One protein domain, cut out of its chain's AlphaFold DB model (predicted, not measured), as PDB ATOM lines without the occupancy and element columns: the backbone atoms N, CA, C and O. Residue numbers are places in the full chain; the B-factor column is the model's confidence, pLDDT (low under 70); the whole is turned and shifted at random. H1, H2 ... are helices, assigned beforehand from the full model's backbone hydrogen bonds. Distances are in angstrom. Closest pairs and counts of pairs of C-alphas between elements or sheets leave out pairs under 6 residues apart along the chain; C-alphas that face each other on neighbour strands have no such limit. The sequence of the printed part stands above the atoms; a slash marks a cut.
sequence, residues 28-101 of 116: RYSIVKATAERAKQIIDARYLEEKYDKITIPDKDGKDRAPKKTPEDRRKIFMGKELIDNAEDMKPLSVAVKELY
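Overview. This is residues 28 to 101 of the 116 residues of the protein "DNA-directed RNA polymerase subunit omega" of Eubacterium sp (UniProt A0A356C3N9). A long helix, H1, has two short helices, H2 and H3, packed across it; beyond its end, the loop 55 to 70 folds back and adds length. The printed part has 74 residues with three named helices, H1, H2, H3 in chain order, all helix. It is loose, with a radius of gyration of the C-alphas of 15.5 A, spanning 56 by 23 by 14 A.

Along the chain. H1, residues 28 to 54, runs 38.9 A from C-alpha 28 at (67.397, -16.773, -14.357). H2 is residues 71 to 80. H3, residues 92 to 101, ends at C-alpha 101, (57.223, -10.637, -7.524).

Arrangement. H1 touches H2, closest C-alphas Ile 42 and Gly 80, 4.2 A, at a steep tilt of 50 degrees. H1 touches H3, closest C-alphas Ala 39 and Leu 93, 4.9 A, at a steep 52 degrees. H2 and H3 are apart. Every O i to N i+4 pair in H1, H2 and H3 is within hydrogen-bond range.

Size, cuts and confidence. The farthest C-alphas, Arg 28 and Asp 61, are 56.8 A apart. Both links are long. The printed part has no cut; no printed residue is under 70 in pLDDT.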
ATOM      1  N   ARG A  28      68.783 -16.408 -14.002       90.50
ATOM      2  CA  ARG A  28      67.397 -16.773 -14.357       90.50
ATOM      3  C   ARG A  28      67.042 -18.186 -13.898       90.50
ATOM      4  O   ARG A  28      65.887 -18.451 -13.586       90.50
ATOM      5  N   TYR A  29      68.030 -19.080 -13.856       90.56
ATOM      6  CA  TYR A  29      67.840 -20.473 -13.470       90.56
ATOM      7  C   TYR A  29      67.318 -20.599 -12.035       90.56
ATOM      8  O   TYR A  29      66.371 -21.348 -11.807       90.56
ATOM      9  N   SER A  30      67.847 -19.812 -11.093       89.19
ATOM     10  CA  SER A  30      67.394 -19.834  -9.696       89.19
ATOM     11  C   SER A  30      65.923 -19.428  -9.563       89.19
ATOM     12  O   SER A  30      65.171 -20.076  -8.841       89.19
ATOM     13  N   ILE A  31      65.481 -18.417 -10.323       92.06
ATOM     14  CA  ILE A  31      64.070 -17.990 -10.366       92.06
ATOM     15  C   ILE A  31      63.191 -19.120 -10.897       92.06
ATOM     16  O   ILE A  31      62.163 -19.438 -10.302       92.06
ATOM     17  N   VAL A  32      63.588 -19.736 -12.013       94.44
ATOM     18  CA  VAL A  32      62.833 -20.839 -12.623       94.44
ATOM     19  C   VAL A  32      62.725 -22.016 -11.658       94.44
ATOM     20  O   VAL A  32      61.635 -22.546 -11.471       94.44
ATOM     21  N   LYS A  33      63.826 -22.395 -11.001       93.69
ATOM     22  CA  LYS A  33      63.839 -23.492 -10.029       93.69
ATOM     23  C   LYS A  33      62.921 -23.191  -8.842       93.69
ATOM     24  O   LYS A  33      62.029 -23.983  -8.553       93.69
ATOM     25  N   ALA A  34      63.069 -22.020  -8.224       93.12
ATOM     26  CA  ALA A  34      62.263 -21.628  -7.071       93.12
ATOM     27  C   ALA A  34      60.766 -21.521  -7.402       93.12
ATOM     28  O   ALA A  34      59.920 -22.026  -6.666       93.12
ATOM     29  N   THR A  35      60.418 -20.902  -8.533       95.19
ATOM     30  CA  THR A  35      59.013 -20.774  -8.957       95.19
ATOM     31  C   THR A  35      58.405 -22.120  -9.355       95.19
ATOM     32  O   THR A  35      57.231 -22.351  -9.075       95.19
ATOM     33  N   ALA A  36      59.184 -23.042  -9.933       96.94
ATOM     34  CA  ALA A  36      58.733 -24.404 -10.225       96.94
ATOM     35  C   ALA A  36      58.492 -25.224  -8.946       96.94
ATOM     36  O   ALA A  36      57.465 -25.895  -8.830       96.94
ATOM     37  N   GLU A  37      59.397 -25.146  -7.967       96.12
ATOM     38  CA  GLU A  37      59.232 -25.799  -6.663       96.12
ATOM     39  C   GLU A  37      58.001 -25.266  -5.928       96.12
ATOM     40  O   GLU A  37      57.187 -26.045  -5.426       96.12
ATOM     41  N   ARG A  38      57.803 -23.945  -5.940       97.44
ATOM     42  CA  ARG A  38      56.608 -23.329  -5.366       97.44
ATOM     43  C   ARG A  38      55.331 -23.767  -6.085       97.44
ATOM     44  O   ARG A  38      54.362 -24.144  -5.430       97.44
ATOM     45  N   ALA A  39      55.328 -23.776  -7.417       97.94
ATOM     46  CA  ALA A  39      54.184 -24.236  -8.200       97.94
ATOM     47  C   ALA A  39      53.809 -25.689  -7.869       97.94
ATOM     48  O   ALA A  39      52.626 -26.014  -7.790       97.94
ATOM     49  N   LYS A  40      54.803 -26.554  -7.623       97.88
ATOM     50  CA  LYS A  40      54.574 -27.935  -7.184       97.88
ATOM     51  C   LYS A  40      53.874 -28.000  -5.824       97.88
ATOM     52  O   LYS A  40      52.920 -28.755  -5.690       97.88
ATOM     53  N   GLN A  41      54.292 -27.188  -4.849       97.38
ATOM     54  CA  GLN A  41      53.630 -27.128  -3.536       97.38
ATOM     55  C   GLN A  41      52.143 -26.774  -3.667       97.38
ATOM     56  O   GLN A  41      51.307 -27.406  -3.026       97.38
ATOM     57  N   ILE A  42      51.820 -25.805  -4.530       97.38
ATOM     58  CA  ILE A  42      50.437 -25.393  -4.811       97.38
ATOM     59  C   ILE A  42      49.640 -26.545  -5.433       97.38
ATOM     60  O   ILE A  42      48.532 -26.843  -4.995       97.38
ATOM     61  N   ILE A  43      50.209 -27.233  -6.428       97.00
ATOM     62  CA  ILE A  43      49.561 -28.383  -7.080       97.00
ATOM     63  C   ILE A  43      49.277 -29.500  -6.070       97.00
ATOM     64  O   ILE A  43      48.162 -30.021  -6.034       97.00
ATOM     65  N   ASP A  44      50.265 -29.843  -5.242       96.81
ATOM     66  CA  ASP A  44      50.131 -30.889  -4.229       96.81
ATOM     67  C   ASP A  44      49.038 -30.529  -3.206       96.81
ATOM     68  O   ASP A  44      48.238 -31.388  -2.829       96.81
ATOM     69  N   ALA A  45      48.954 -29.260  -2.789       96.56
ATOM     70  CA  ALA A  45      47.907 -28.780  -1.889       96.56
ATOM     71  C   ALA A  45      46.510 -28.851  -2.519       96.56
ATOM     72  O   ALA A  45      45.626 -29.462  -1.917       96.56
ATOM     73  N   ARG A  46      46.326 -28.323  -3.739       94.81
ATOM     74  CA  ARG A  46      45.043 -28.381  -4.469       94.81
ATOM     75  C   ARG A  46      44.561 -29.819  -4.644       94.81
ATOM     76  O   ARG A  46      43.405 -30.129  -4.372       94.81
ATOM     77  N   TYR A  47      45.463 -30.721  -5.032       94.75
ATOM     78  CA  TYR A  47      45.144 -32.139  -5.184       94.75
ATOM     79  C   TYR A  47      44.672 -32.772  -3.868       94.75
ATOM     80  O   TYR A  47      43.700 -33.530  -3.852       94.75
ATOM     81  N   LEU A  48      45.355 -32.474  -2.758       94.50
ATOM     82  CA  LEU A  48      44.973 -32.993  -1.449       94.50
ATOM     83  C   LEU A  48      43.632 -32.417  -0.988       94.50
ATOM     84  O   LEU A  48      42.789 -33.189  -0.539       94.50
ATOM     85  N   GLU A  49      43.408 -31.109  -1.110       91.88
ATOM     86  CA  GLU A  49      42.119 -30.493  -0.771       91.88
ATOM     87  C   GLU A  49      40.973 -31.139  -1.553       91.88
ATOM     88  O   GLU A  49      40.078 -31.719  -0.935       91.88
ATOM     89  N   GLU A  50      41.077 -31.208  -2.883       92.12
ATOM     90  CA  GLU A  50      40.067 -31.855  -3.724       92.12
ATOM     91  C   GLU A  50      39.827 -33.325  -3.353       92.12
ATOM     92  O   GLU A  50      38.692 -33.806  -3.386       92.12
ATOM     93  N   LYS A  51      40.888 -34.068  -3.015       91.56
ATOM     94  CA  LYS A  51      40.778 -35.468  -2.589       91.56
ATOM     95  C   LYS A  51      39.939 -35.586  -1.319       91.56
ATOM     96  O   LYS A  51      39.101 -36.479  -1.233       91.56
ATOM     97  N   TYR A  52      40.167 -34.724  -0.331       89.25
ATOM     98  CA  TYR A  52      39.414 -34.761   0.922       89.25
ATOM     99  C   TYR A  52      37.981 -34.239   0.773       89.25
ATOM    100  O   TYR A  52      37.120 -34.690   1.524       89.25
ATOM    101  N   ASP A  53      37.721 -33.359  -0.194       87.81
ATOM    102  CA  ASP A  53      36.384 -32.818  -0.459       87.81
ATOM    103  C   ASP A  53      35.497 -33.799  -1.241       87.81
ATOM    104  O   ASP A  53      34.289 -33.866  -1.020       87.81
ATOM    105  N   LYS A  54      36.092 -34.604  -2.134       86.75
ATOM    106  CA  LYS A  54      35.374 -35.612  -2.939       86.75
ATOM    107  C   LYS A  54      35.092 -36.910  -2.184       86.75
ATOM    108  O   LYS A  54      34.201 -37.659  -2.578       86.75
ATOM    109  N   ILE A  55      35.862 -37.220  -1.141       84.69
ATOM    110  CA  ILE A  55      35.649 -38.436  -0.354       84.69
ATOM    111  C   ILE A  55      34.632 -38.135   0.746       84.69
ATOM    112  O   ILE A  55      34.912 -37.387   1.678       84.69
ATOM    113  N   THR A  56      33.482 -38.791   0.693       79.81
ATOM    114  CA  THR A  56      32.535 -38.880   1.807       79.81
ATOM    115  C   THR A  56      32.574 -40.285   2.394       79.81
ATOM    116  O   THR A  56      32.644 -41.282   1.674       79.81
ATOM    117  N   ILE A  57      32.582 -40.375   3.724       77.31
ATOM    118  CA  ILE A  57      32.510 -41.652   4.439       77.31
ATOM    119  C   ILE A  57      31.158 -41.704   5.152       77.31
ATOM    120  O   ILE A  57      30.878 -40.789   5.935       77.31
ATOM    121  N   PRO A  58      30.353 -42.762   4.954       74.12
ATOM    122  CA  PRO A  58      29.111 -42.924   5.693       74.12
ATOM    123  C   PRO A  58      29.424 -43.108   7.184       74.12
ATOM    124  O   PRO A  58      30.228 -43.962   7.577       74.12
ATOM    125  N   ASP A  59      28.832 -42.277   8.038       74.62
ATOM    126  CA  ASP A  59      28.885 -42.470   9.485       74.62
ATOM    127  C   ASP A  59      27.926 -43.591   9.919       74.62
ATOM    128  O   ASP A  59      27.009 -43.974   9.193       74.62
ATOM    129  N   LYS A  60      28.118 -44.105  11.137       73.50
ATOM    130  CA  LYS A  60      27.249 -45.115  11.758       73.50
ATOM    131  C   LYS A  60      25.790 -44.651  11.857       73.50
ATOM    132  O   LYS A  60      24.897 -45.489  11.868       73.50
ATOM    133  N   ASP A  61      25.570 -43.338  11.869       77.50
ATOM    134  CA  ASP A  61      24.253 -42.694  11.903       77.50
ATOM    135  C   ASP A  61      23.687 -42.373  10.503       77.50
ATOM    136  O   ASP A  61      22.697 -41.652  10.388       77.50
ATOM    137  N   GLY A  62      24.332 -42.835   9.423       70.38
ATOM    138  CA  GLY A  62      23.913 -42.564   8.043       70.38
ATOM    139  C   GLY A  62      24.149 -41.124   7.568       70.38
ATOM    140  O   GLY A  62      23.675 -40.749   6.500       70.38
ATOM    141  N   LYS A  63      24.871 -40.308   8.346       72.31
ATOM    142  CA  LYS A  63      25.326 -38.974   7.928       72.31
ATOM    143  C   LYS A  63      26.675 -39.087   7.229       72.31
ATOM    144  O   LYS A  63      27.577 -39.731   7.753       72.31
ATOM    145  N   ASP A  64      26.839 -38.433   6.087       72.62
ATOM    146  CA  ASP A  64      28.142 -38.355   5.431       72.62
ATOM    147  C   ASP A  64      29.088 -37.449   6.231       72.62
ATOM    148  O   ASP A  64      28.723 -36.338   6.625       72.62
ATOM    149  N   ARG A  65      30.320 -37.913   6.470       73.38
ATOM    150  CA  ARG A  65      31.395 -37.099   7.059       73.38
ATOM    151  C   ARG A  65      32.615 -37.052   6.152       73.38
ATOM    152  O   ARG A  65      32.974 -38.048   5.523       73.38
ATOM    153  N   ALA A  66      33.288 -35.905   6.145       74.50
ATOM    154  CA  ALA A  66      34.576 -35.766   5.483       74.50
ATOM    155  C   ALA A  66      35.658 -36.583   6.228       74.50
ATOM    156  O   ALA A  66      35.684 -36.594   7.469       74.50
ATOM    157  N   PRO A  67      36.572 -37.260   5.513       82.94
ATOM    158  CA  PRO A  67      37.699 -37.947   6.118       82.94
ATOM    159  C   PRO A  67      38.594 -36.981   6.891       82.94
ATOM    160  O   PRO A  67      38.868 -35.855   6.468       82.94
ATOM    161  N   LYS A  68      39.113 -37.449   8.031       86.31
ATOM    162  CA  LYS A  68      40.107 -36.690   8.794       86.31
ATOM    163  C   LYS A  68      41.417 -36.634   8.010       86.31
ATOM    164  O   LYS A  68      42.034 -37.666   7.764       86.31
ATOM    165  N   LYS A  69      41.856 -35.417   7.683       91.38
ATOM    166  CA  LYS A  69      43.157 -35.147   7.058       91.38
ATOM    167  C   LYS A  69      44.296 -35.651   7.945       91.38
ATOM    168  O   LYS A  69      44.281 -35.379   9.148       91.38
ATOM    169  N   THR A  70      45.286 -36.347   7.383       93.06
ATOM    170  CA  THR A  70      46.494 -36.758   8.129       93.06
ATOM    171  C   THR A  70      47.312 -35.529   8.566       93.06
ATOM    172  O   THR A  70      47.177 -34.462   7.963       93.06
ATOM    173  N   PRO A  71      48.155 -35.614   9.616       94.75
ATOM    174  CA  PRO A  71      49.018 -34.495  10.005       94.75
ATOM    175  C   PRO A  71      49.935 -34.003   8.880       94.75
ATOM    176  O   PRO A  71      50.121 -32.796   8.731       94.75
ATOM    177  N   GLU A  72      50.463 -34.922   8.071       94.06
ATOM    178  CA  GLU A  72      51.322 -34.598   6.932       94.06
ATOM    179  C   GLU A  72      50.547 -33.876   5.825       94.06
ATOM    180  O   GLU A  72      50.994 -32.834   5.347       94.06
ATOM    181  N   ASP A  73      49.352 -34.360   5.473       94.81
ATOM    182  CA  ASP A  73      48.527 -33.718   4.447       94.81
ATOM    183  C   ASP A  73      48.082 -32.322   4.882       94.81
ATOM    184  O   ASP A  73      48.120 -31.390   4.086       94.81
ATOM    185  N   ARG A  74      47.734 -32.136   6.164       94.50
ATOM    186  CA  ARG A  74      47.429 -30.801   6.705       94.50
ATOM    187  C   ARG A  74      48.608 -29.847   6.545       94.50
ATOM    188  O   ARG A  74      48.400 -28.688   6.201       94.50
ATOM    189  N   ARG A  75      49.834 -30.328   6.774       95.06
ATOM    190  CA  ARG A  75      51.048 -29.530   6.578       95.06
ATOM    191  C   ARG A  75      51.260 -29.190   5.103       95.06
ATOM    192  O   ARG A  75      51.554 -28.039   4.811       95.06
ATOM    193  N   LYS A  76      51.100 -30.151   4.185       95.75
ATOM    194  CA  LYS A  76      51.248 -29.918   2.736       95.75
ATOM    195  C   LYS A  76      50.220 -28.921   2.212       95.75
ATOM    196  O   LYS A  76      50.601 -27.994   1.513       95.75
ATOM    197  N   ILE A  77      48.960 -29.066   2.621       95.81
ATOM    198  CA  ILE A  77      47.886 -28.125   2.289       95.81
ATOM    199  C   ILE A  77      48.224 -26.729   2.816       95.81
ATOM    200  O   ILE A  77      48.199 -25.762   2.066       95.81
ATOM    201  N   PHE A  78      48.621 -26.624   4.087       95.44
ATOM    202  CA  PHE A  78      49.006 -25.344   4.677       95.44
ATOM    203  C   PHE A  78      50.190 -24.696   3.947       95.44
ATOM    204  O   PHE A  78      50.156 -23.504   3.664       95.44
ATOM    205  N   MET A  79      51.226 -25.476   3.622       94.56
ATOM    206  CA  MET A  79      52.403 -24.977   2.913       94.56
ATOM    207  C   MET A  79      52.093 -24.577   1.471       94.56
ATOM    208  O   MET A  79      52.627 -23.581   1.002       94.56
ATOM    209  N   GLY A  80      51.272 -25.346   0.756       95.06
ATOM    210  CA  GLY A  80      50.942 -25.094  -0.646       95.06
ATOM    211  C   GLY A  80      49.818 -24.086  -0.862       95.06
ATOM    212  O   GLY A  80      49.580 -23.710  -2.004       95.06
ATOM    213  N   LYS A  81      49.166 -23.613   0.204       95.69
ATOM    214  CA  LYS A  81      48.155 -22.561   0.116       95.69
ATOM    215  C   LYS A  81      48.733 -21.301  -0.525       95.69
ATOM    216  O   LYS A  81      49.830 -20.861  -0.169       95.69
ATOM    217  N   GLU A  82      47.991 -20.730  -1.460       96.25
ATOM    218  CA  GLU A  82      48.359 -19.515  -2.173       96.25
ATOM    219  C   GLU A  82      48.332 -18.288  -1.249       96.25
ATOM    220  O   GLU A  82      47.521 -18.180  -0.327       96.25
ATOM    221  N   LEU A  83      49.245 -17.352  -1.501       95.81
ATOM    222  CA  LEU A  83      49.480 -16.153  -0.687       95.81
ATOM    223  C   LEU A  83      49.029 -14.860  -1.385       95.81
ATOM    224  O   LEU A  83      49.330 -13.759  -0.914       95.81
ATOM    225  N   ILE A  84      48.339 -14.999  -2.516       93.00
ATOM    226  CA  ILE A  84      47.760 -13.909  -3.303       93.00
ATOM    227  C   ILE A  84      46.257 -14.121  -3.475       93.00
ATOM    228  O   ILE A  84      45.771 -15.253  -3.483       93.00
ATOM    229  N   ASP A  85      45.534 -13.027  -3.686       89.44
ATOM    230  CA  ASP A  85      44.101 -13.071  -3.961       89.44
ATOM    231  C   ASP A  85      43.808 -13.567  -5.385       89.44
ATOM    232  O   ASP A  85      44.613 -13.382  -6.309       89.44
ATOM    233  N   ASN A  86      42.614 -14.143  -5.574       86.06
ATOM    234  CA  ASN A  86      42.098 -14.639  -6.859       86.06
ATOM    235  C   ASN A  86      43.017 -15.673  -7.540       86.06
ATOM    236  O   ASN A  86      43.150 -15.701  -8.764       86.06
ATOM    237  N   ALA A  87      43.680 -16.516  -6.745       89.50
ATOM    238  CA  ALA A  87      44.607 -17.527  -7.247       89.50
ATOM    239  C   ALA A  87      43.914 -18.756  -7.866       89.50
ATOM    240  O   ALA A  87      44.561 -19.511  -8.594       89.50
ATOM    241  N   GLU A  88      42.626 -18.966  -7.581       84.69
ATOM    242  CA  GLU A  88      41.874 -20.174  -7.954       84.69
ATOM    243  C   GLU A  88      41.920 -20.437  -9.469       84.69
ATOM    244  O   GLU A  88      42.329 -21.519  -9.897       84.69
ATOM    245  N   ASP A  89      41.654 -19.409 -10.280       88.56
ATOM    246  CA  ASP A  89      41.646 -19.497 -11.750       88.56
ATOM    247  C   ASP A  89      43.037 -19.347 -12.392       88.56
ATOM    248  O   ASP A  89      43.214 -19.493 -13.607       88.56
ATOM    249  N   MET A  90      44.059 -19.039 -11.593       93.50
ATOM    250  CA  MET A  90      45.419 -18.878 -12.086       93.50
ATOM    251  C   MET A  90      46.128 -20.228 -12.182       93.50
ATOM    252  O   MET A  90      46.017 -21.104 -11.320       93.50
ATOM    253  N   LYS A  91      46.954 -20.379 -13.224       95.25
ATOM    254  CA  LYS A  91      47.882 -21.510 -13.307       95.25
ATOM    255  C   LYS A  91      48.839 -21.459 -12.105       95.25
ATOM    256  O   LYS A  91      49.379 -20.383 -11.841       95.25
ATOM    257  N   PRO A  92      49.155 -22.591 -11.450       96.94
ATOM    258  CA  PRO A  92      50.029 -22.615 -10.271       96.94
ATOM    259  C   PRO A  92      51.383 -21.924 -10.477       96.94
ATOM    260  O   PRO A  92      51.866 -21.209  -9.605       96.94
ATOM    261  N   LEU A  93      51.976 -22.061 -11.668       96.19
ATOM    262  CA  LEU A  93      53.224 -21.369 -11.999       96.19
ATOM    263  C   LEU A  93      53.056 -19.843 -12.063       96.19
ATOM    264  O   LEU A  93      53.928 -19.107 -11.614       96.19
ATOM    265  N   SER A  94      51.932 -19.359 -12.592       95.31
ATOM    266  CA  SER A  94      51.623 -17.927 -12.624       95.31
ATOM    267  C   SER A  94      51.417 -17.369 -11.216       95.31
ATOM    268  O   SER A  94      51.865 -16.258 -10.942       95.31
ATOM    269  N   VAL A  95      50.794 -18.148 -10.324       96.75
ATOM    270  CA  VAL A  95      50.684 -17.805  -8.900       96.75
ATOM    271  C   VAL A  95      52.070 -17.690  -8.276       96.75
ATOM    272  O   VAL A  95      52.383 -16.651  -7.710       96.75
ATOM    273  N   ALA A  96      52.930 -18.697  -8.454       96.56
ATOM    274  CA  ALA A  96      54.280 -18.702  -7.894       96.56
ATOM    275  C   ALA A  96      55.130 -17.504  -8.361       96.56
ATOM    276  O   ALA A  96      55.825 -16.881  -7.560       96.56
ATOM    277  N   VAL A  97      55.059 -17.146  -9.648       95.50
ATOM    278  CA  VAL A  97      55.757 -15.966 -10.190       95.50
ATOM    279  C   VAL A  97      55.228 -14.674  -9.565       95.50
ATOM    280  O   VAL A  97      56.017 -13.804  -9.202       95.50
ATOM    281  N   LYS A  98      53.906 -14.546  -9.412       95.06
ATOM    282  CA  LYS A  98      53.277 -13.359  -8.822       95.06
ATOM    283  C   LYS A  98      53.566 -13.245  -7.323       95.06
ATOM    284  O   LYS A  98      53.936 -12.170  -6.872       95.06
ATOM    285  N   GLU A  99      53.500 -14.346  -6.575       95.69
ATOM    286  CA  GLU A  99      53.908 -14.409  -5.166       95.69
ATOM    287  C   GLU A  99      55.364 -13.972  -4.974       95.69
ATOM    288  O   GLU A  99      55.663 -13.217  -4.047       95.69
ATOM    289  N   LEU A 100      56.271 -14.420  -5.851       94.06
ATOM    290  CA  LEU A 100      57.680 -14.027  -5.807       94.06
ATOM    291  C   LEU A 100      57.847 -12.531  -6.092       94.06
ATOM    292  O   LEU A 100      58.543 -11.824  -5.361       94.06
ATOM    293  N   TYR A 101      57.175 -12.040  -7.133       94.19
ATOM    294  CA  TYR A 101      57.223 -10.637  -7.524       94.19
ATOM    295  C   TYR A 101      56.668  -9.713  -6.434       94.19
ATOM    296  O   TYR A 101      57.320  -8.741  -6.065       94.19
TER     297      TYR A 101